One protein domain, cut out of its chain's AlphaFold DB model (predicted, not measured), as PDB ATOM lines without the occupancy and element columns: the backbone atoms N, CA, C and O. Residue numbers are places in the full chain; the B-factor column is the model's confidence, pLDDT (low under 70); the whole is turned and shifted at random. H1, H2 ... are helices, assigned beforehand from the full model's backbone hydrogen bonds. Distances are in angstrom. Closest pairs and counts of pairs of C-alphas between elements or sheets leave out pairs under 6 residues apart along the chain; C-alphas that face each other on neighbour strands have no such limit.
ATOM      1  N   VAL A 223     -66.597  -0.078 -17.634       75.44
ATOM      2  CA  VAL A 223     -65.942   1.240 -17.606       75.44
ATOM      3  C   VAL A 223     -65.055   1.390 -16.362       75.44
ATOM      4  O   VAL A 223     -63.958   1.940 -16.446       75.44
ATOM      5  N   GLU A 224     -65.496   0.882 -15.212       81.00
ATOM      6  CA  GLU A 224     -64.722   0.875 -13.971       81.00
ATOM      7  C   GLU A 224     -63.514  -0.072 -14.047       81.00
ATOM      8  O   GLU A 224     -62.400   0.349 -13.737       81.00
ATOM      9  N   ALA A 225     -63.687  -1.298 -14.550       78.94
ATOM     10  CA  ALA A 225     -62.592  -2.247 -14.755       78.94
ATOM     11  C   ALA A 225     -61.529  -1.712 -15.732       78.94
ATOM     12  O   ALA A 225     -60.334  -1.855 -15.479       78.94
ATOM     13  N   LEU A 226     -61.937  -1.030 -16.811       72.62
ATOM     14  CA  LEU A 226     -61.011  -0.369 -17.739       72.62
ATOM     15  C   LEU A 226     -60.245   0.787 -17.075       72.62
ATOM     16  O   LEU A 226     -59.043   0.927 -17.298       72.62
ATOM     17  N   LYS A 227     -60.898   1.583 -16.215       81.50
ATOM     18  CA  LYS A 227     -60.226   2.630 -15.422       81.50
ATOM     19  C   LYS A 227     -59.220   2.038 -14.431       81.50
ATOM     20  O   LYS A 227     -58.104   2.544 -14.337       81.50
ATOM     21  N   GLN A 228     -59.584   0.959 -13.735       80.44
ATOM     22  CA  GLN A 228     -58.688   0.250 -12.815       80.44
ATOM     23  C   GLN A 228     -57.478  -0.344 -13.557       80.44
ATOM     24  O   GLN A 228     -56.345  -0.151 -13.120       80.44
ATOM     25  N   ALA A 229     -57.690  -0.969 -14.721       76.25
ATOM     26  CA  ALA A 229     -56.617  -1.503 -15.559       76.25
ATOM     27  C   ALA A 229     -55.669  -0.409 -16.091       76.25
ATOM     28  O   ALA A 229     -54.453  -0.599 -16.076       76.25
ATOM     29  N   SER A 230     -56.195   0.753 -16.504       79.62
ATOM     30  CA  SER A 230     -55.371   1.900 -16.930       79.62
ATOM     31  C   SER A 230     -54.520   2.441 -15.778       79.62
ATOM     32  O   SER A 230     -53.312   2.606 -15.929       79.62
ATOM     33  N   ALA A 231     -55.123   2.642 -14.602       77.44
ATOM     34  CA  ALA A 231     -54.414   3.120 -13.416       77.44
ATOM     35  C   ALA A 231     -53.330   2.133 -12.940       77.44
ATOM     36  O   ALA A 231     -52.253   2.554 -12.517       77.44
ATOM     37  N   GLN A 232     -53.580   0.823 -13.045       77.62
ATOM     38  CA  GLN A 232     -52.577  -0.201 -12.752       77.62
ATOM     39  C   GLN A 232     -51.428  -0.176 -13.772       77.62
ATOM     40  O   GLN A 232     -50.266  -0.165 -13.374       77.62
ATOM     41  N   TYR A 233     -51.728  -0.090 -15.073       80.75
ATOM     42  CA  TYR A 233     -50.711   0.006 -16.125       80.75
ATOM     43  C   TYR A 233     -49.814   1.248 -15.969       80.75
ATOM     44  O   TYR A 233     -48.593   1.166 -16.140       80.75
ATOM     45  N   GLU A 234     -50.391   2.391 -15.595       80.31
ATOM     46  CA  GLU A 234     -49.644   3.614 -15.285       80.31
ATOM     47  C   GLU A 234     -48.753   3.448 -14.044       80.31
ATOM     48  O   GLU A 234     -47.584   3.843 -14.077       80.31
ATOM     49  N   ALA A 235     -49.258   2.810 -12.981       77.00
ATOM     50  CA  ALA A 235     -48.495   2.533 -11.765       77.00
ATOM     51  C   ALA A 235     -47.316   1.572 -12.011       77.00
ATOM     52  O   ALA A 235     -46.193   1.861 -11.589       77.00
ATOM     53  N   ASP A 236     -47.531   0.480 -12.747       78.44
ATOM     54  CA  ASP A 236     -46.477  -0.472 -13.116       78.44
ATOM     55  C   ASP A 236     -45.436   0.180 -14.048       78.44
ATOM     56  O   ASP A 236     -44.227   0.003 -13.866       78.44
ATOM     57  N   THR A 237     -45.872   1.031 -14.983       83.12
ATOM     58  CA  THR A 237     -44.975   1.819 -15.849       83.12
ATOM     59  C   THR A 237     -44.141   2.827 -15.048       83.12
ATOM     60  O   THR A 237     -42.946   3.000 -15.312       83.12
ATOM     61  N   ALA A 238     -44.735   3.503 -14.061       79.50
ATOM     62  CA  ALA A 238     -44.019   4.414 -13.168       79.50
ATOM     63  C   ALA A 238     -42.997   3.661 -12.300       79.50
ATOM     64  O   ALA A 238     -41.856   4.111 -12.154       79.50
ATOM     65  N   ARG A 239     -43.370   2.479 -11.796       84.00
ATOM     66  CA  ARG A 239     -42.488   1.597 -11.028       84.00
ATOM     67  C   ARG A 239     -41.287   1.123 -11.849       84.00
ATOM     68  O   ARG A 239     -40.161   1.280 -11.386       84.00
ATOM     69  N   GLN A 240     -41.488   0.628 -13.071       83.31
ATOM     70  CA  GLN A 240     -40.387   0.196 -13.948       83.31
ATOM     71  C   GLN A 240     -39.409   1.338 -14.262       83.31
ATOM     72  O   GLN A 240     -38.191   1.138 -14.243       83.31
ATOM     73  N   LYS A 241     -39.912   2.560 -14.489       82.44
ATOM     74  CA  LYS A 241     -39.068   3.757 -14.662       82.44
ATOM     75  C   LYS A 241     -38.245   4.064 -13.406       82.44
ATOM     76  O   LYS A 241     -37.050   4.330 -13.524       82.44
ATOM     77  N   ARG A 242     -38.848   3.990 -12.215       86.31
ATOM     78  CA  ARG A 242     -38.160   4.209 -10.929       86.31
ATOM     79  C   ARG A 242     -37.102   3.138 -10.655       86.31
ATOM     80  O   ARG A 242     -35.975   3.484 -10.319       86.31
ATOM     81  N   GLU A 243     -37.417   1.860 -10.853       87.94
ATOM     82  CA  GLU A 243     -36.457   0.759 -10.687       87.94
ATOM     83  C   GLU A 243     -35.279   0.879 -11.676       87.94
ATOM     84  O   GLU A 243     -34.133   0.668 -11.281       87.94
ATOM     85  N   THR A 244     -35.537   1.336 -12.909       86.50
ATOM     86  CA  THR A 244     -34.502   1.628 -13.919       86.50
ATOM     87  C   THR A 244     -33.587   2.783 -13.494       86.50
ATOM     88  O   THR A 244     -32.369   2.632 -13.535       86.50
ATOM     89  N   GLN A 245     -34.141   3.909 -13.022       85.19
ATOM     90  CA  GLN A 245     -33.351   5.032 -12.484       85.19
ATOM     91  C   GLN A 245     -32.450   4.594 -11.320       85.19
ATOM     92  O   GLN A 245     -31.310   5.032 -11.205       85.19
ATOM     93  N   LEU A 246     -32.948   3.714 -10.450       90.00
ATOM     94  CA  LEU A 246     -32.193   3.223  -9.297       90.00
ATOM     95  C   LEU A 246     -31.059   2.270  -9.712       90.00
ATOM     96  O   LEU A 246     -29.994   2.304  -9.099       90.00
ATOM     97  N   ALA A 247     -31.250   1.483 -10.774       87.00
ATOM     98  CA  ALA A 247     -30.192   0.674 -11.380       87.00
ATOM     99  C   ALA A 247     -29.144   1.528 -12.128       87.00
ATOM    100  O   ALA A 247     -27.954   1.230 -12.055       87.00
ATOM    101  N   GLU A 248     -29.550   2.620 -12.789       80.69
ATOM    102  CA  GLU A 248     -28.630   3.600 -13.397       80.69
ATOM    103  C   GLU A 248     -27.736   4.256 -12.330       80.69
ATOM    104  O   GLU A 248     -26.523   4.356 -12.502       80.69
ATOM    105  N   LEU A 249     -28.308   4.636 -11.182       81.94
ATOM    106  CA  LEU A 249     -27.539   5.165 -10.052       81.94
ATOM    107  C   LEU A 249     -26.543   4.138  -9.490       81.94
ATOM    108  O   LEU A 249     -25.444   4.522  -9.100       81.94
ATOM    109  N   GLU A 250     -26.878   2.846  -9.462       85.81
ATOM    110  CA  GLU A 250     -25.935   1.787  -9.071       85.81
ATOM    111  C   GLU A 250     -24.807   1.597 -10.091       85.81
ATOM    112  O   GLU A 250     -23.645   1.511  -9.691       85.81
ATOM    113  N   ALA A 251     -25.125   1.597 -11.389       77.38
ATOM    114  CA  ALA A 251     -24.137   1.522 -12.465       77.38
ATOM    115  C   ALA A 251     -23.165   2.717 -12.445       77.38
ATOM    116  O   ALA A 251     -21.958   2.531 -12.599       77.38
ATOM    117  N   ASN A 252     -23.665   3.922 -12.156       72.50
ATOM    118  CA  ASN A 252     -22.869   5.150 -12.048       72.50
ATOM    119  C   ASN A 252     -22.258   5.341 -10.637       72.50
ATOM    120  O   ASN A 252     -22.010   6.465 -10.205       72.50
ATOM    121  N   GLY A 253     -22.037   4.257  -9.881       79.81
ATOM    122  CA  GLY A 253     -21.292   4.263  -8.613       79.81
ATOM    123  C   GLY A 253     -22.018   4.857  -7.395       79.81
ATOM    124  O   GLY A 253     -21.471   4.854  -6.293       79.81
ATOM    125  N   MET A 254     -23.261   5.317  -7.537       86.25
ATOM    126  CA  MET A 254     -24.079   5.921  -6.475       86.25
ATOM    127  C   MET A 254     -24.950   4.894  -5.725       86.25
ATOM    128  O   MET A 254     -26.040   5.222  -5.250       86.25
ATOM    129  N   ALA A 255     -24.472   3.655  -5.574       88.00
ATOM    130  CA  ALA A 255     -25.244   2.541  -5.014       88.00
ATOM    131  C   ALA A 255     -25.847   2.820  -3.619       88.00
ATOM    132  O   ALA A 255     -26.998   2.466  -3.366       88.00
ATOM    133  N   ASP A 256     -25.143   3.532  -2.732       89.44
ATOM    134  CA  ASP A 256     -25.680   3.918  -1.415       89.44
ATOM    135  C   ASP A 256     -26.840   4.931  -1.495       89.44
ATOM    136  O   ASP A 256     -27.745   4.914  -0.654       89.44
ATOM    137  N   HIS A 257     -26.863   5.783  -2.525       90.38
ATOM    138  CA  HIS A 257     -27.975   6.703  -2.784       90.38
ATOM    139  C   HIS A 257     -29.178   5.946  -3.361       90.38
ATOM    140  O   HIS A 257     -30.294   6.126  -2.876       90.38
ATOM    141  N   ALA A 258     -28.957   5.030  -4.311       91.62
ATOM    142  CA  ALA A 258     -30.004   4.144  -4.829       91.62
ATOM    143  C   ALA A 258     -30.623   3.276  -3.718       91.62
ATOM    144  O   ALA A 258     -31.844   3.163  -3.605       91.62
ATOM    145  N   LYS A 259     -29.789   2.721  -2.833       93.88
ATOM    146  CA  LYS A 259     -30.207   1.963  -1.646       93.88
ATOM    147  C   LYS A 259     -31.016   2.818  -0.666       93.88
ATOM    148  O   LYS A 259     -32.019   2.344  -0.142       93.88
ATOM    149  N   SER A 260     -30.619   4.074  -0.459       92.06
ATOM    150  CA  SER A 260     -31.345   5.030   0.387       92.06
ATOM    151  C   SER A 260     -32.712   5.407  -0.198       92.06
ATOM    152  O   SER A 260     -33.693   5.460   0.542       92.06
ATOM    153  N   LEU A 261     -32.812   5.590  -1.520       93.75
ATOM    154  CA  LEU A 261     -34.090   5.812  -2.203       93.75
ATOM    155  C   LEU A 261     -34.993   4.570  -2.151       93.75
ATOM    156  O   LEU A 261     -36.161   4.708  -1.807       93.75
ATOM    157  N   ARG A 262     -34.469   3.353  -2.373       94.44
ATOM    158  CA  ARG A 262     -35.256   2.112  -2.199       94.44
ATOM    159  C   ARG A 262     -35.755   1.923  -0.766       94.44
ATOM    160  O   ARG A 262     -36.880   1.474  -0.578       94.44
ATOM    161  N   ALA A 263     -34.942   2.264   0.235       94.31
ATOM    162  CA  ALA A 263     -35.352   2.207   1.636       94.31
ATOM    163  C   ALA A 263     -36.472   3.217   1.948       94.31
ATOM    164  O   ALA A 263     -37.423   2.867   2.644       94.31
ATOM    165  N   LEU A 264     -36.397   4.433   1.393       94.56
ATOM    166  CA  LEU A 264     -37.460   5.434   1.503       94.56
ATOM    167  C   LEU A 264     -38.743   4.975   0.794       94.56
ATOM    168  O   LEU A 264     -39.800   4.964   1.416       94.56
ATOM    169  N   ASP A 265     -38.653   4.544  -0.466       93.25
ATOM    170  CA  ASP A 265     -39.802   4.077  -1.252       93.25
ATOM    171  C   ASP A 265     -40.514   2.893  -0.558       93.25
ATOM    172  O   ASP A 265     -41.745   2.847  -0.516       93.25
ATOM    173  N   ALA A 266     -39.758   1.975   0.062       93.94
ATOM    174  CA  ALA A 266     -40.302   0.866   0.850       93.94
ATOM    175  C   ALA A 266     -40.967   1.316   2.168       93.94
ATOM    176  O   ALA A 266     -42.045   0.825   2.506       93.94
ATOM    177  N   GLU A 267     -40.373   2.265   2.900       95.38
ATOM    178  CA  GLU A 267     -40.966   2.819   4.128       95.38
ATOM    179  C   GLU A 267     -42.283   3.557   3.834       95.38
ATOM    180  O   GLU A 267     -43.266   3.404   4.562       95.38
ATOM    181  N   ILE A 268     -42.332   4.319   2.738       95.00
ATOM    182  CA  ILE A 268     -43.543   5.005   2.274       95.00
ATOM    183  C   ILE A 268     -44.616   3.990   1.849       95.00
ATOM    184  O   ILE A 268     -45.779   4.146   2.222       95.00
ATOM    185  N   ALA A 269     -44.243   2.918   1.139       93.00
ATOM    186  CA  ALA A 269     -45.172   1.848   0.775       93.00
ATOM    187  C   ALA A 269     -45.775   1.147   2.010       93.00
ATOM    188  O   ALA A 269     -46.982   0.908   2.043       93.00
ATOM    189  N   GLN A 270     -44.970   0.884   3.047       94.75
ATOM    190  CA  GLN A 270     -45.463   0.328   4.310       94.75
ATOM    191  C   GLN A 270     -46.432   1.294   5.010       94.75
ATOM    192  O   GLN A 270     -47.561   0.913   5.311       94.75
ATOM    193  N   ARG A 271     -46.038   2.563   5.203       95.12
ATOM    194  CA  ARG A 271     -46.891   3.588   5.838       95.12
ATOM    195  C   ARG A 271     -48.223   3.781   5.101       95.12
ATOM    196  O   ARG A 271     -49.244   4.001   5.746       95.12
ATOM    197  N   ARG A 272     -48.235   3.667   3.767       94.88
ATOM    198  CA  ARG A 272     -49.462   3.706   2.954       94.88
ATOM    199  C   ARG A 272     -50.390   2.524   3.252       94.88
ATOM    200  O   ARG A 272     -51.586   2.737   3.429       94.88
ATOM    201  N   ALA A 273     -49.854   1.307   3.340       93.69
ATOM    202  CA  ALA A 273     -50.637   0.125   3.704       93.69
ATOM    203  C   ALA A 273     -51.174   0.208   5.147       93.69
ATOM    204  O   ALA A 273     -52.315  -0.172   5.408       93.69
ATOM    205  N   ASP A 274     -50.390   0.766   6.076       94.62
ATOM    206  CA  ASP A 274     -50.830   1.008   7.452       94.62
ATOM    207  C   ASP A 274     -51.944   2.073   7.534       94.62
ATOM    208  O   ASP A 274     -52.879   1.895   8.314       94.62
ATOM    209  N   LEU A 275     -51.896   3.139   6.720       93.75
ATOM    210  CA  LEU A 275     -52.978   4.132   6.600       93.75
ATOM    211  C   LEU A 275     -54.261   3.530   6.013       93.75
ATOM    212  O   LEU A 275     -55.346   3.777   6.531       93.75
ATOM    213  N   GLU A 276     -54.149   2.718   4.961       93.81
ATOM    214  CA  GLU A 276     -55.293   2.044   4.331       93.81
ATOM    215  C   GLU A 276     -55.957   1.025   5.271       93.81
ATOM    216  O   GLU A 276     -57.178   0.880   5.286       93.81
ATOM    217  N   LYS A 277     -55.168   0.379   6.136       94.31
ATOM    218  CA  LYS A 277     -55.662  -0.499   7.204       94.31
ATOM    219  C   LYS A 277     -56.326   0.263   8.362       94.31
ATOM    220  O   LYS A 277     -57.199  -0.295   9.022       94.31
ATOM    221  N   GLN A 278     -55.906   1.501   8.632       93.94
ATOM    222  CA  GLN A 278     -56.485   2.365   9.673       93.94
ATOM    223  C   GLN A 278     -57.770   3.068   9.212       93.94
ATOM    224  O   GLN A 278     -58.679   3.257  10.016       93.94
ATOM    225  N   HIS A 279     -57.860   3.408   7.924       94.31
ATOM    226  CA  HIS A 279     -58.979   4.134   7.318       94.31
ATOM    227  C   HIS A 279     -59.522   3.385   6.083       94.31
ATOM    228  O   HIS A 279     -59.352   3.849   4.950       94.31
ATOM    229  N   PRO A 280     -60.164   2.212   6.267       91.00
ATOM    230  CA  PRO A 280     -60.653   1.377   5.164       91.00
ATOM    231  C   PRO A 280     -61.823   2.008   4.387       91.00
ATOM    232  O   PRO A 280     -62.124   1.590   3.273       91.00
ATOM    233  N   ASP A 281     -62.472   3.021   4.962       91.12
ATOM    234  CA  ASP A 281     -63.471   3.887   4.328       91.12
ATOM    235  C   ASP A 281     -62.850   4.939   3.389       91.12
ATOM    236  O   ASP A 281     -63.563   5.553   2.596       91.12
ATOM    237  N   ARG A 282     -61.526   5.151   3.476       91.94
ATOM    238  CA  ARG A 282     -60.744   6.156   2.736       91.94
ATOM    239  C   ARG A 282     -61.280   7.597   2.854       91.94
ATOM    240  O   ARG A 282     -61.068   8.401   1.950       91.94
ATOM    241  N   GLY A 283     -61.940   7.941   3.965       92.00
ATOM    242  CA  GLY A 283     -62.443   9.293   4.230       92.00
ATOM    243  C   GLY A 283     -61.340  10.346   4.423       92.00
ATOM    244  O   GLY A 283     -60.149  10.052   4.360       92.00
ATOM    245  N   ALA A 284     -61.717  11.590   4.735       92.50
ATOM    246  CA  ALA A 284     -60.800  12.744   4.771       92.50
ATOM    247  C   ALA A 284     -59.540  12.581   5.662       92.50
ATOM    248  O   ALA A 284     -58.529  13.243   5.425       92.50
ATOM    249  N   GLN A 285     -59.559  11.697   6.669       90.69
ATOM    250  CA  GLN A 285     -58.371  11.358   7.469       90.69
ATOM    251  C   GLN A 285     -57.334  10.541   6.676       90.69
ATOM    252  O   GLN A 285     -56.138  10.803   6.795       90.69
ATOM    253  N   TYR A 286     -57.779   9.620   5.815       93.62
ATOM    254  CA  TYR A 286     -56.918   8.908   4.867       93.62
ATOM    255  C   TYR A 286     -56.294   9.878   3.862       93.62
ATOM    256  O   TYR A 286     -55.086   9.841   3.644       93.62
ATOM    257  N   GLU A 287     -57.089  10.788   3.291       92.19
ATOM    258  CA  GLU A 287     -56.597  11.788   2.334       92.19
ATOM    259  C   GLU A 287     -55.552  12.720   2.963       92.19
ATOM    260  O   GLU A 287     -54.486  12.933   2.383       92.19
ATOM    261  N   ALA A 288     -55.804  13.220   4.179       94.19
ATOM    262  CA  ALA A 288     -54.844  14.034   4.922       94.19
ATOM    263  C   ALA A 288     -53.557  13.256   5.257       94.19
ATOM    264  O   ALA A 288     -52.456  13.779   5.076       94.19
ATOM    265  N   GLY A 289     -53.680  11.992   5.685       94.38
ATOM    266  CA  GLY A 289     -52.539  11.108   5.940       94.38
ATOM    267  C   GLY A 289     -51.706  10.840   4.684       94.38
ATOM    268  O   GLY A 289     -50.479  10.901   4.736       94.38
ATOM    269  N   MET A 290     -52.355  10.621   3.538       94.88
ATOM    270  CA  MET A 290     -51.700  10.443   2.239       94.88
ATOM    271  C   MET A 290     -50.987  11.715   1.759       94.88
ATOM    272  O   MET A 290     -49.869  11.627   1.252       94.88
ATOM    273  N   GLN A 291     -51.585  12.897   1.950       94.25
ATOM    274  CA  GLN A 291     -50.940  14.174   1.621       94.25
ATOM    275  C   GLN A 291     -49.701  14.439   2.487       94.25
ATOM    276  O   GLN A 291     -48.687  14.910   1.975       94.25
ATOM    277  N   GLU A 292     -49.755  14.144   3.788       95.25
ATOM    278  CA  GLU A 292     -48.599  14.320   4.676       95.25
ATOM    279  C   GLU A 292     -47.498  13.283   4.398       95.25
ATOM    280  O   GLU A 292     -46.311  13.605   4.455       95.25
ATOM    281  N   LEU A 293     -47.877  12.059   4.016       94.94
ATOM    282  CA  LEU A 293     -46.943  11.007   3.620       94.94
ATOM    283  C   LEU A 293     -46.146  11.374   2.356       94.94
ATOM    284  O   LEU A 293     -44.937  11.144   2.313       94.94
ATOM    285  N   GLU A 294     -46.791  11.978   1.354       92.69
ATOM    286  CA  GLU A 294     -46.111  12.428   0.131       92.69
ATOM    287  C   GLU A 294     -45.200  13.645   0.401       92.69
ATOM    288  O   GLU A 294     -44.058  13.659  -0.054       92.69
ATOM    289  N   LYS A 295     -45.618  14.604   1.249       94.88
ATOM    290  CA  LYS A 295     -44.727  15.690   1.716       94.88
ATOM    291  C   LYS A 295     -43.489  15.155   2.438       94.88
ATOM    292  O   LYS A 295     -42.390  15.665   2.232       94.88
ATOM    293  N   GLU A 296     -43.648  14.145   3.295       94.56
ATOM    294  CA  GLU A 296     -42.531  13.549   4.036       94.56
ATOM    295  C   GLU A 296     -41.570  12.788   3.114       94.56
ATOM    296  O   GLU A 296     -40.349  12.853   3.293       94.56
ATOM    297  N   LYS A 297     -42.108  12.114   2.091       94.94
ATOM    298  CA  LYS A 297     -41.329  11.505   1.011       94.94
ATOM    299  C   LYS A 297     -40.510  12.556   0.265       94.94
ATOM    300  O   LYS A 297     -39.295  12.398   0.186       94.94
ATOM    301  N   ASP A 298     -41.123  13.642  -0.204       92.88
ATOM    302  CA  ASP A 298     -40.415  14.720  -0.909       92.88
ATOM    303  C   ASP A 298     -39.336  15.365  -0.025       92.88
ATOM    304  O   ASP A 298     -38.180  15.493  -0.440       92.88
ATOM    305  N   ARG A 299     -39.672  15.677   1.236       95.56
ATOM    306  CA  ARG A 299     -38.748  16.250   2.232       95.56
ATOM    307  C   ARG A 299     -37.521  15.368   2.478       95.56
ATOM    308  O   ARG A 299     -36.431  15.891   2.714       95.56
ATOM    309  N   ARG A 300     -37.676  14.040   2.427       93.69
ATOM    310  CA  ARG A 300     -36.582  13.068   2.605       93.69
ATOM    311  C   ARG A 300     -35.867  12.706   1.302       93.69
ATOM    312  O   ARG A 300     -34.684  12.378   1.353       93.69
ATOM    313  N   GLN A 301     -36.536  12.793   0.155       94.06
ATOM    314  CA  GLN A 301     -35.952  12.528  -1.161       94.06
ATOM    315  C   GLN A 301     -35.074  13.694  -1.642       94.06
ATOM    316  O   GLN A 301     -33.989  13.439  -2.167       94.06
ATOM    317  N   ALA A 302     -35.486  14.949  -1.430       91.94
ATOM    318  CA  ALA A 302     -34.751  16.144  -1.864       91.94
ATOM    319  C   ALA A 302     -33.238  16.124  -1.523       91.94
ATOM    320  O   ALA A 302     -32.437  16.114  -2.459       91.94
ATOM    321  N   PRO A 303     -32.796  15.964  -0.254       92.62
ATOM    322  CA  PRO A 303     -31.367  15.960   0.089       92.62
ATOM    323  C   PRO A 303     -30.589  14.727  -0.410       92.62
ATOM    324  O   PRO A 303     -29.361  14.680  -0.283       92.62
ATOM    325  N   VAL A 304     -31.269  13.706  -0.946       89.00
ATOM    326  CA  VAL A 304     -30.638  12.578  -1.652       89.00
ATOM    327  C   VAL A 304     -30.476  12.918  -3.135       89.00
ATOM    328  O   VAL A 304     -29.405  12.687  -3.694       89.00
ATOM    329  N   MET A 305     -31.488  13.542  -3.748       87.12
ATOM    330  CA  MET A 305     -31.426  14.050  -5.124       87.12
ATOM    331  C   MET A 305     -30.375  15.155  -5.286       87.12
ATOM    332  O   MET A 305     -29.622  15.120  -6.255       87.12
ATOM    333  N   ASP A 306     -30.238  16.066  -4.318       85.75
ATOM    334  CA  ASP A 306     -29.201  17.109  -4.323       85.75
ATOM    335  C   ASP A 306     -27.786  16.507  -4.363       85.75
ATOM    336  O   ASP A 306     -26.913  16.976  -5.097       85.75
ATOM    337  N   LYS A 307     -27.555  15.422  -3.609       85.19
ATOM    338  CA  LYS A 307     -26.270  14.702  -3.597       85.19
ATOM    339  C   LYS A 307     -26.016  13.952  -4.899       85.19
ATOM    340  O   LYS A 307     -24.895  13.994  -5.397       85.19
ATOM    341  N   ILE A 308     -27.043  13.318  -5.467       83.06
ATOM    342  CA  ILE A 308     -26.984  12.691  -6.796       83.06
ATOM    343  C   ILE A 308     -26.626  13.742  -7.857       83.06
ATOM    344  O   ILE A 308     -25.735  13.513  -8.674       83.06
ATOM    345  N   GLN A 309     -27.254  14.919  -7.816       81.56
ATOM    346  CA  GLN A 309     -26.992  16.000  -8.763       81.56
ATOM    347  C   GLN A 309     -25.583  16.587  -8.589       81.56
ATOM    348  O   GLN A 309     -24.889  16.822  -9.581       81.56
ATOM    349  N   ALA A 310     -25.118  16.772  -7.350       78.56
ATOM    350  CA  ALA A 310     -23.747  17.195  -7.062       78.56
ATOM    351  C   ALA A 310     -22.707  16.157  -7.528       78.56
ATOM    352  O   ALA A 310     -21.681  16.534  -8.099       78.56
ATOM    353  N   PHE A 311     -22.988  14.860  -7.349       80.00
ATOM    354  CA  PHE A 311     -22.146  13.774  -7.849       80.00
ATOM    355  C   PHE A 311     -22.088  13.773  -9.380       80.00
ATOM    356  O   PHE A 311     -20.997  13.909  -9.926       80.00
ATOM    357  N   LYS A 312     -23.239  13.730 -10.076       79.81
ATOM    358  CA  LYS A 312     -23.293  13.792 -11.550       79.81
ATOM    359  C   LYS A 312     -22.604  15.048 -12.098       79.81
ATOM    360  O   LYS A 312     -21.905  14.968 -13.103       79.81
ATOM    361  N   THR A 313     -22.725  16.194 -11.422       80.19
ATOM    362  CA  THR A 313     -22.028  17.436 -11.813       80.19
ATOM    363  C   THR A 313     -20.506  17.301 -11.700       80.19
ATOM    364  O   THR A 313     -19.787  17.709 -12.611       80.19
ATOM    365  N   ARG A 314     -19.999  16.714 -10.607       81.44
ATOM    366  CA  ARG A 314     -18.560  16.481 -10.419       81.44
ATOM    367  C   ARG A 314     -18.014  15.463 -11.419       81.44
ATOM    368  O   ARG A 314     -17.019  15.747 -12.080       81.44
ATOM    369  N   ASP A 315     -18.667  14.313 -11.536       82.62
ATOM    370  CA  ASP A 315     -18.225  13.222 -12.403       82.62
ATOM    371  C   ASP A 315     -18.195  13.674 -13.870       82.62
ATOM    372  O   ASP A 315     -17.194  13.509 -14.563       82.62
ATOM    373  N   ARG A 316     -19.212  14.429 -14.310       85.19
ATOM    374  CA  ARG A 316     -19.228  15.108 -15.614       85.19
ATOM    375  C   ARG A 316     -18.031  16.043 -15.834       85.19
ATOM    376  O   ARG A 316     -17.512  16.087 -16.948       85.19
ATOM    377  N   VAL A 317     -17.571  16.781 -14.819       85.25
ATOM    378  CA  VAL A 317     -16.388  17.660 -14.929       85.25
ATOM    379  C   VAL A 317     -15.095  16.851 -15.058       85.25
ATOM    380  O   VAL A 317     -14.258  17.181 -15.904       85.25
ATOM    381  N   ASP A 318     -14.933  15.789 -14.269       86.81
ATOM    382  CA  ASP A 318     -13.752  14.922 -14.325       86.81
ATOM    383  C   ASP A 318     -13.720  14.112 -15.646       86.81
ATOM    384  O   ASP A 318     -12.686  14.076 -16.323       86.81
ATOM    385  N   ASN A 319     -14.869  13.617 -16.120       89.25
ATOM    386  CA  ASN A 319     -15.036  12.988 -17.435       89.25
ATOM    387  C   ASN A 319     -14.752  13.957 -18.591       89.25
ATOM    388  O   ASN A 319     -14.040  13.606 -19.533       89.25
ATOM    389  N   LEU A 320     -15.237  15.203 -18.522       88.44
ATOM    390  CA  LEU A 320     -14.942  16.235 -19.524       88.44
ATOM    391  C   LEU A 320     -13.451  16.628 -19.524       88.44
ATOM    392  O   LEU A 320     -12.909  16.988 -20.573       88.44
ATOM    393  N   ARG A 321     -12.758  16.537 -18.377       88.56
ATOM    394  CA  ARG A 321     -11.298  16.712 -18.288       88.56
ATOM    395  C   ARG A 321     -10.563  15.560 -18.982       88.56
ATOM    396  O   ARG A 321      -9.703  15.830 -19.821       88.56
ATOM    397  N   ALA A 322     -10.922  14.306 -18.699       87.88
ATOM    398  CA  ALA A 322     -10.351  13.130 -19.365       87.88
ATOM    399  C   ALA A 322     -10.586  13.166 -20.888       87.88
ATOM    400  O   ALA A 322      -9.655  13.015 -21.682       87.88
ATOM    401  N   ALA A 323     -11.812  13.484 -21.301       89.94
ATOM    402  CA  ALA A 323     -12.219  13.626 -22.693       89.94
ATOM    403  C   ALA A 323     -11.382  14.658 -23.468       89.94
ATOM    404  O   ALA A 323     -10.938  14.384 -24.585       89.94
ATOM    405  N   LYS A 324     -11.096  15.823 -22.868       86.88
ATOM    406  CA  LYS A 324     -10.218  16.842 -23.473       86.88
ATOM    407  C   LYS A 324      -8.800  16.318 -23.715       86.88
ATOM    408  O   LYS A 324      -8.210  16.659 -24.735       86.88
ATOM    409  N   ILE A 325      -8.270  15.457 -22.842       86.00
ATOM    410  CA  ILE A 325      -6.950  14.827 -23.029       86.00
ATOM    411  C   ILE A 325      -6.972  13.842 -24.212       86.00
ATOM    412  O   ILE A 325      -6.001  13.788 -24.969       86.00
ATOM    413  N   ALA A 326      -8.067  13.101 -24.416       84.62
ATOM    414  CA  ALA A 326      -8.227  12.218 -25.575       84.62
ATOM    415  C   ALA A 326      -8.307  13.007 -26.893       84.62
ATOM    416  O   ALA A 326      -7.557  12.722 -27.827       84.62
ATOM    417  N   VAL A 327      -9.149  14.044 -26.953       84.50
ATOM    418  CA  VAL A 327      -9.308  14.887 -28.151       84.50
ATOM    419  C   VAL A 327      -8.004  15.624 -28.502       84.50
ATOM    420  O   VAL A 327      -7.599  15.619 -29.662       84.50
ATOM    421  N   SER A 328      -7.268  16.147 -27.513       79.62
ATOM    422  CA  SER A 328      -5.927  16.736 -27.716       79.62
ATOM    423  C   SER A 328      -4.841  15.738 -28.142       79.62
ATOM    424  O   SER A 328      -3.715  16.144 -28.434       79.62
ATOM    425  N   ARG A 329      -5.134  14.433 -28.162       77.25
ATOM    426  CA  ARG A 329      -4.259  13.398 -28.735       77.25
ATOM    427  C   ARG A 329      -4.734  12.971 -30.123       77.25
ATOM    428  O   ARG A 329      -3.893  12.711 -30.976       77.25
ATOM    429  N   GLU A 330      -6.042  12.981 -30.383       71.75
ATOM    430  CA  GLU A 330      -6.619  12.735 -31.710       71.75
ATOM    431  C   GLU A 330      -6.086  13.714 -32.764       71.75
ATOM    432  O   GLU A 330      -5.578  13.285 -33.796       71.75
ATOM    433  N   SER A 331      -6.140  15.025 -32.504       62.38
ATOM    434  CA  SER A 331      -5.726  16.048 -33.479       62.38
ATOM    435  C   SER A 331      -4.208  16.139 -33.711       62.38
ATOM    436  O   SER A 331      -3.779  16.889 -34.588       62.38
ATOM    437  N   LYS A 332      -3.408  15.330 -32.998       60.00
ATOM    438  CA  LYS A 332      -1.973  15.100 -33.255       60.00
ATOM    439  C   LYS A 332      -1.681  13.876 -34.131       60.00
ATOM    440  O   LYS A 332      -0.545  13.725 -34.573       60.00
ATOM    441  N   LEU A 333      -2.659  13.008 -34.390       51.75
ATOM    442  CA  LEU A 333      -2.484  11.863 -35.286       51.75
ATOM    443  C   LEU A 333      -2.564  12.306 -36.761       51.75
ATOM    444  O   LEU A 333      -3.312  13.234 -37.084       51.75
ATOM    445  N   PRO A 334      -1.834  11.647 -37.685       49.03
ATOM    446  CA  PRO A 334      -2.007  11.882 -39.116       49.03
ATOM    447  C   PRO A 334      -3.467  11.620 -39.511       49.03
ATOM    448  O   PRO A 334      -4.080  10.655 -39.053       49.03
ATOM    449  N   GLN A 335      -4.034  12.509 -40.335       56.25
ATOM    450  CA  GLN A 335      -5.476  12.544 -40.601       56.25
ATOM    451  C   GLN A 335      -6.030  11.179 -41.030       56.25
ATOM    452  O   GLN A 335      -5.450  10.497 -41.870       56.25
ATOM    453  N   THR A 336      -7.224  10.843 -40.535       54.53
ATOM    454  CA  THR A 336      -7.960   9.580 -40.756       54.53
ATOM    455  C   THR A 336      -8.505   9.398 -42.186       54.53
ATOM    456  O   THR A 336      -9.488   8.694 -42.428       54.53
ATOM    457  N   ARG A 337      -7.862  10.042 -43.162       51.88
ATOM    458  CA  ARG A 337      -8.194  10.038 -44.585       51.88
ATOM    459  C   ARG A 337      -7.982   8.636 -45.160       51.88
ATOM    460  O   ARG A 337      -6.862   8.143 -45.178       51.88
ATOM    461  N   GLY A 338      -9.062   8.016 -45.632       70.56
ATOM    462  CA  GLY A 338      -9.060   6.637 -46.133       70.56
ATOM    463  C   GLY A 338      -9.382   5.564 -45.086       70.56
ATOM    464  O   GLY A 338      -9.430   4.393 -45.449       70.56
ATOM    465  N   LYS A 339      -9.640   5.925 -43.819       77.25
ATOM    466  CA  LYS A 339     -10.158   4.972 -42.820       77.25
ATOM    467  C   LYS A 339     -11.665   4.742 -43.000       77.25
ATOM    468  O   LYS A 339     -12.396   5.699 -43.269       77.25
ATOM    469  N   THR A 340     -12.134   3.508 -42.796       84.06
ATOM    470  CA  THR A 340     -13.578   3.185 -42.751       84.06
ATOM    471  C   THR A 340     -14.247   3.800 -41.514       84.06
ATOM    472  O   THR A 340     -13.564   4.199 -40.566       84.06
ATOM    473  N   GLU A 341     -15.582   3.881 -41.482       76.81
ATOM    474  CA  GLU A 341     -16.296   4.331 -40.273       76.81
ATOM    475  C   GLU A 341     -16.046   3.402 -39.075       76.81
ATOM    476  O   GLU A 341     -15.870   3.885 -37.962       76.81
ATOM    477  N   GLU A 342     -15.910   2.093 -39.296       79.44
ATOM    478  CA  GLU A 342     -15.544   1.122 -38.253       79.44
ATOM    479  C   GLU A 342     -14.147   1.404 -37.686       79.44
ATOM    480  O   GLU A 342     -13.941   1.368 -36.476       79.44
ATOM    481  N   GLN A 343     -13.179   1.733 -38.549       82.19
ATOM    482  CA  GLN A 343     -11.820   2.085 -38.135       82.19
ATOM    483  C   GLN A 343     -11.789   3.413 -37.368       82.19
ATOM    484  O   GLN A 343     -11.089   3.511 -36.361       82.19
ATOM    485  N   LYS A 344     -12.580   4.412 -37.786       79.94
ATOM    486  CA  LYS A 344     -12.783   5.661 -37.024       79.94
ATOM    487  C   LYS A 344     -13.459   5.383 -35.678       79.94
ATOM    488  O   LYS A 344     -13.103   6.009 -34.681       79.94
ATOM    489  N   GLN A 345     -14.405   4.443 -35.634       82.62
ATOM    490  CA  GLN A 345     -15.105   4.053 -34.413       82.62
ATOM    491  C   GLN A 345     -14.167   3.347 -33.431       82.62
ATOM    492  O   GLN A 345     -14.064   3.770 -32.284       82.62
ATOM    493  N   ALA A 346     -13.426   2.335 -33.884       86.19
ATOM    494  CA  ALA A 346     -12.401   1.662 -33.091       86.19
ATOM    495  C   ALA A 346     -11.326   2.644 -32.589       86.19
ATOM    496  O   ALA A 346     -10.878   2.542 -31.449       86.19
ATOM    497  N   GLU A 347     -10.947   3.632 -33.405       84.88
ATOM    498  CA  GLU A 347      -9.972   4.655 -33.033       84.88
ATOM    499  C   GLU A 347     -10.477   5.602 -31.934       84.88
ATOM    500  O   GLU A 347      -9.743   5.808 -30.965       84.88
ATOM    501  N   TRP A 348     -11.708   6.132 -32.007       86.50
ATOM    502  CA  TRP A 348     -12.223   6.966 -30.907       86.50
ATOM    503  C   TRP A 348     -12.520   6.150 -29.645       86.50
ATOM    504  O   TRP A 348     -12.240   6.632 -28.546       86.50
ATOM    505  N   LYS A 349     -12.988   4.898 -29.776       91.31
ATOM    506  CA  LYS A 349     -13.154   3.990 -28.628       91.31
ATOM    507  C   LYS A 349     -11.823   3.771 -27.905       91.31
ATOM    508  O   LYS A 349     -11.719   4.064 -26.718       91.31
ATOM    509  N   ALA A 350     -10.771   3.402 -28.639       89.44
ATOM    510  CA  ALA A 350      -9.432   3.228 -28.077       89.44
ATOM    511  C   ALA A 350      -8.832   4.534 -27.511       89.44
ATOM    512  O   ALA A 350      -8.013   4.490 -26.594       89.44
ATOM    513  N   GLN A 351      -9.205   5.711 -28.028       86.25
ATOM    514  CA  GLN A 351      -8.805   7.003 -27.449       86.25
ATOM    515  C   GLN A 351      -9.503   7.297 -26.116       86.25
ATOM    516  O   GLN A 351      -8.847   7.806 -25.207       86.25
ATOM    517  N   MET A 352     -10.791   6.964 -25.987       89.25
ATOM    518  CA  MET A 352     -11.537   7.064 -24.728       89.25
ATOM    519  C   MET A 352     -10.984   6.093 -23.673       89.25
ATOM    520  O   MET A 352     -10.629   6.520 -22.573       89.25
ATOM    521  N   GLU A 353     -10.778   4.824 -24.035       92.31
ATOM    522  CA  GLU A 353     -10.207   3.801 -23.146       92.31
ATOM    523  C   GLU A 353      -8.829   4.220 -22.597       92.31
ATOM    524  O   GLU A 353      -8.556   4.087 -21.403       92.31
ATOM    525  N   ARG A 354      -7.976   4.831 -23.438       88.75
ATOM    526  CA  ARG A 354      -6.652   5.374 -23.054       88.75
ATOM    527  C   ARG A 354      -6.684   6.523 -22.039       88.75
ATOM    528  O   ARG A 354      -5.623   6.872 -21.520       88.75
ATOM    529  N   VAL A 355      -7.841   7.136 -21.783       88.69
ATOM    530  CA  VAL A 355      -8.024   8.167 -20.742       88.69
ATOM    531  C   VAL A 355      -8.964   7.715 -19.617       88.69
ATOM    532  O   VAL A 355      -9.349   8.533 -18.789       88.69
ATOM    533  N   GLY A 356      -9.314   6.424 -19.566       91.44
ATOM    534  CA  GLY A 356     -10.195   5.846 -18.545       91.44
ATOM    535  C   GLY A 356     -11.695   5.991 -18.824       91.44
ATOM    536  O   GLY A 356     -12.499   5.580 -17.994       91.44
ATOM    537  N   LEU A 357     -12.085   6.531 -19.982       90.94
ATOM    538  CA  LEU A 357     -13.485   6.644 -20.380       90.94
ATOM    539  C   LEU A 357     -13.947   5.346 -21.060       90.94
ATOM    540  O   LEU A 357     -13.504   5.027 -22.160       90.94
ATOM    541  N   ASP A 358     -14.868   4.614 -20.434       89.88
ATOM    542  CA  ASP A 358     -15.591   3.510 -21.086       89.88
ATOM    543  C   ASP A 358     -16.399   4.027 -22.302       89.88
ATOM    544  O   ASP A 358     -17.289   4.863 -22.113       89.88
ATOM    545  N   PRO A 359     -16.146   3.541 -23.534       90.25
ATOM    546  CA  PRO A 359     -16.856   3.957 -24.745       90.25
ATOM    547  C   PRO A 359     -18.284   3.400 -24.881       90.25
ATOM    548  O   PRO A 359     -18.929   3.635 -25.907       90.25
ATOM    549  N   ASN A 360     -18.767   2.635 -23.901       88.56
ATOM    550  CA  ASN A 360     -20.131   2.105 -23.855       88.56
ATOM    551  C   ASN A 360     -21.007   2.850 -22.825       88.56
ATOM    552  O   ASN A 360     -22.233   2.788 -22.908       88.56
ATOM    553  N   ASN A 361     -20.401   3.612 -21.908       87.12
ATOM    554  CA  ASN A 361     -21.103   4.497 -20.981       87.12
ATOM    555  C   ASN A 361     -21.552   5.789 -21.698       87.12
ATOM    556  O   ASN A 361     -20.749   6.514 -22.292       87.12
ATOM    557  N   HIS A 362     -22.849   6.101 -21.623       83.75
ATOM    558  CA  HIS A 362     -23.438   7.250 -22.312       83.75
ATOM    559  C   HIS A 362     -22.926   8.612 -21.804       83.75
ATOM    560  O   HIS A 362     -22.733   9.527 -22.607       83.75
ATOM    561  N   GLU A 363     -22.671   8.766 -20.501       84.69
ATOM    562  CA  GLU A 363     -22.143  10.009 -19.918       84.69
ATOM    563  C   GLU A 363     -20.683  10.237 -20.358       84.69
ATOM    564  O   GLU A 363     -20.326  11.349 -20.754       84.69
ATOM    565  N   HIS A 364     -19.871   9.175 -20.427       90.31
ATOM    566  CA  HIS A 364     -18.505   9.227 -20.965       90.31
ATOM    567  C   HIS A 364     -18.463   9.584 -22.459       90.31
ATOM    568  O   HIS A 364     -17.685  10.446 -22.874       90.31
ATOM    569  N   VAL A 365     -19.301   8.940 -23.282       88.44
ATOM    570  CA  VAL A 365     -19.392   9.225 -24.726       88.44
ATOM    571  C   VAL A 365     -19.865  10.661 -24.952       88.44
ATOM    572  O   VAL A 365     -19.306  11.374 -25.787       88.44
ATOM    573  N   SER A 366     -20.834  11.127 -24.162       87.94
ATOM    574  CA  SER A 366     -21.295  12.518 -24.188       87.94
ATOM    575  C   SER A 366     -20.174  13.498 -23.828       87.94
ATOM    576  O   SER A 366     -19.966  14.475 -24.548       87.94
ATOM    577  N   ALA A 367     -19.383  13.210 -22.787       90.88
ATOM    578  CA  ALA A 367     -18.223  14.015 -22.405       90.88
ATOM    579  C   ALA A 367     -17.134  14.055 -23.497       90.88
ATOM    580  O   ALA A 367     -16.553  15.116 -23.733       90.88
ATOM    581  N   TYR A 368     -16.886  12.945 -24.206       92.12
ATOM    582  CA  TYR A 368     -15.978  12.905 -25.363       92.12
ATOM    583  C   TYR A 368     -16.447  13.825 -26.499       92.12
ATOM    584  O   TYR A 368     -15.672  14.660 -26.975       92.12
ATOM    585  N   TRP A 369     -17.720  13.749 -26.897       90.81
ATOM    586  CA  TRP A 369     -18.249  14.624 -27.948       90.81
ATOM    587  C   TRP A 369     -18.348  16.092 -27.512       90.81
ATOM    588  O   TRP A 369     -18.077  16.971 -28.330       90.81
ATOM    589  N   ASP A 370     -18.643  16.379 -26.244       91.38
ATOM    590  CA  ASP A 370     -18.625  17.740 -25.693       91.38
ATOM    591  C   ASP A 370     -17.208  18.331 -25.670       91.38
ATOM    592  O   ASP A 370     -16.999  19.458 -26.125       91.38
ATOM    593  N   ALA A 371     -16.201  17.562 -25.243       89.44
ATOM    594  CA  ALA A 371     -14.800  17.968 -25.351       89.44
ATOM    595  C   ALA A 371     -14.392  18.244 -26.805       89.44
ATOM    596  O   ALA A 371     -13.650  19.190 -27.068       89.44
ATOM    597  N   LYS A 372     -14.912  17.463 -27.758       87.94
ATOM    598  CA  LYS A 372     -14.649  17.630 -29.193       87.94
ATOM    599  C   LYS A 372     -15.331  18.871 -29.779       87.94
ATOM    600  O   LYS A 372     -14.709  19.585 -30.564       87.94
ATOM    601  N   ARG A 373     -16.557  19.191 -29.339       87.31
ATOM    602  CA  ARG A 373     -17.232  20.471 -29.637       87.31
ATOM    603  C   ARG A 373     -16.406  21.652 -29.117       87.31
ATOM    604  O   ARG A 373     -16.122  22.563 -29.888       87.31
TER     605      ARG A 373
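Overview. This is residues 223 to 373 of the 1168 residues of an uncharacterized protein of Verrucomicrobia bacterium 12-59-8 (UniProt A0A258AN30). One long helix, H3, makes the length of a rod; H2 folds back along its residues 286 to 308, and short H4 and H5 pack near its other end. From H2, H1 splays away as an arm, residues 223 to 241 sticking out. The printed part, all helix, has 151 residues with five named helices, H1 to H5 in order. It is extended, radius of gyration of the C-alphas 23.4 A, spanning 76 by 37 by 21 A.

Arrangement. Look first at the hub, H3, residues 284 to 330, with a kink of 30 degrees near residue 302. H2, residues 255 to 278, makes a hairpin with it at a shallow tilt of 13 degrees; the closest C-alphas, Leu 275 and Tyr 286, are 6.4 A apart. H1, residues 223 to 251, touches H2 with residues 246 to 250 alone. H5, residues 362 to 373, touches H3 at a steep tilt of 49 degrees, and H4, residues 341 to 353, about perpendicular at 76 degrees. Every O i to N i+4 pair is within hydrogen-bond range in H1, H2, H4 and H5, and 40 of 43 in H3.

Along the chain. Find C-alpha 284 at (-60.800, 12.744, 4.771); H3 runs 65.3 A to C-alpha 330 at (-6.619, 12.735, -31.710). H1 measures 42.1 A.

Size, cuts and confidence. The printed part has no cut; residues 331 to 337 are under pLDDT 70.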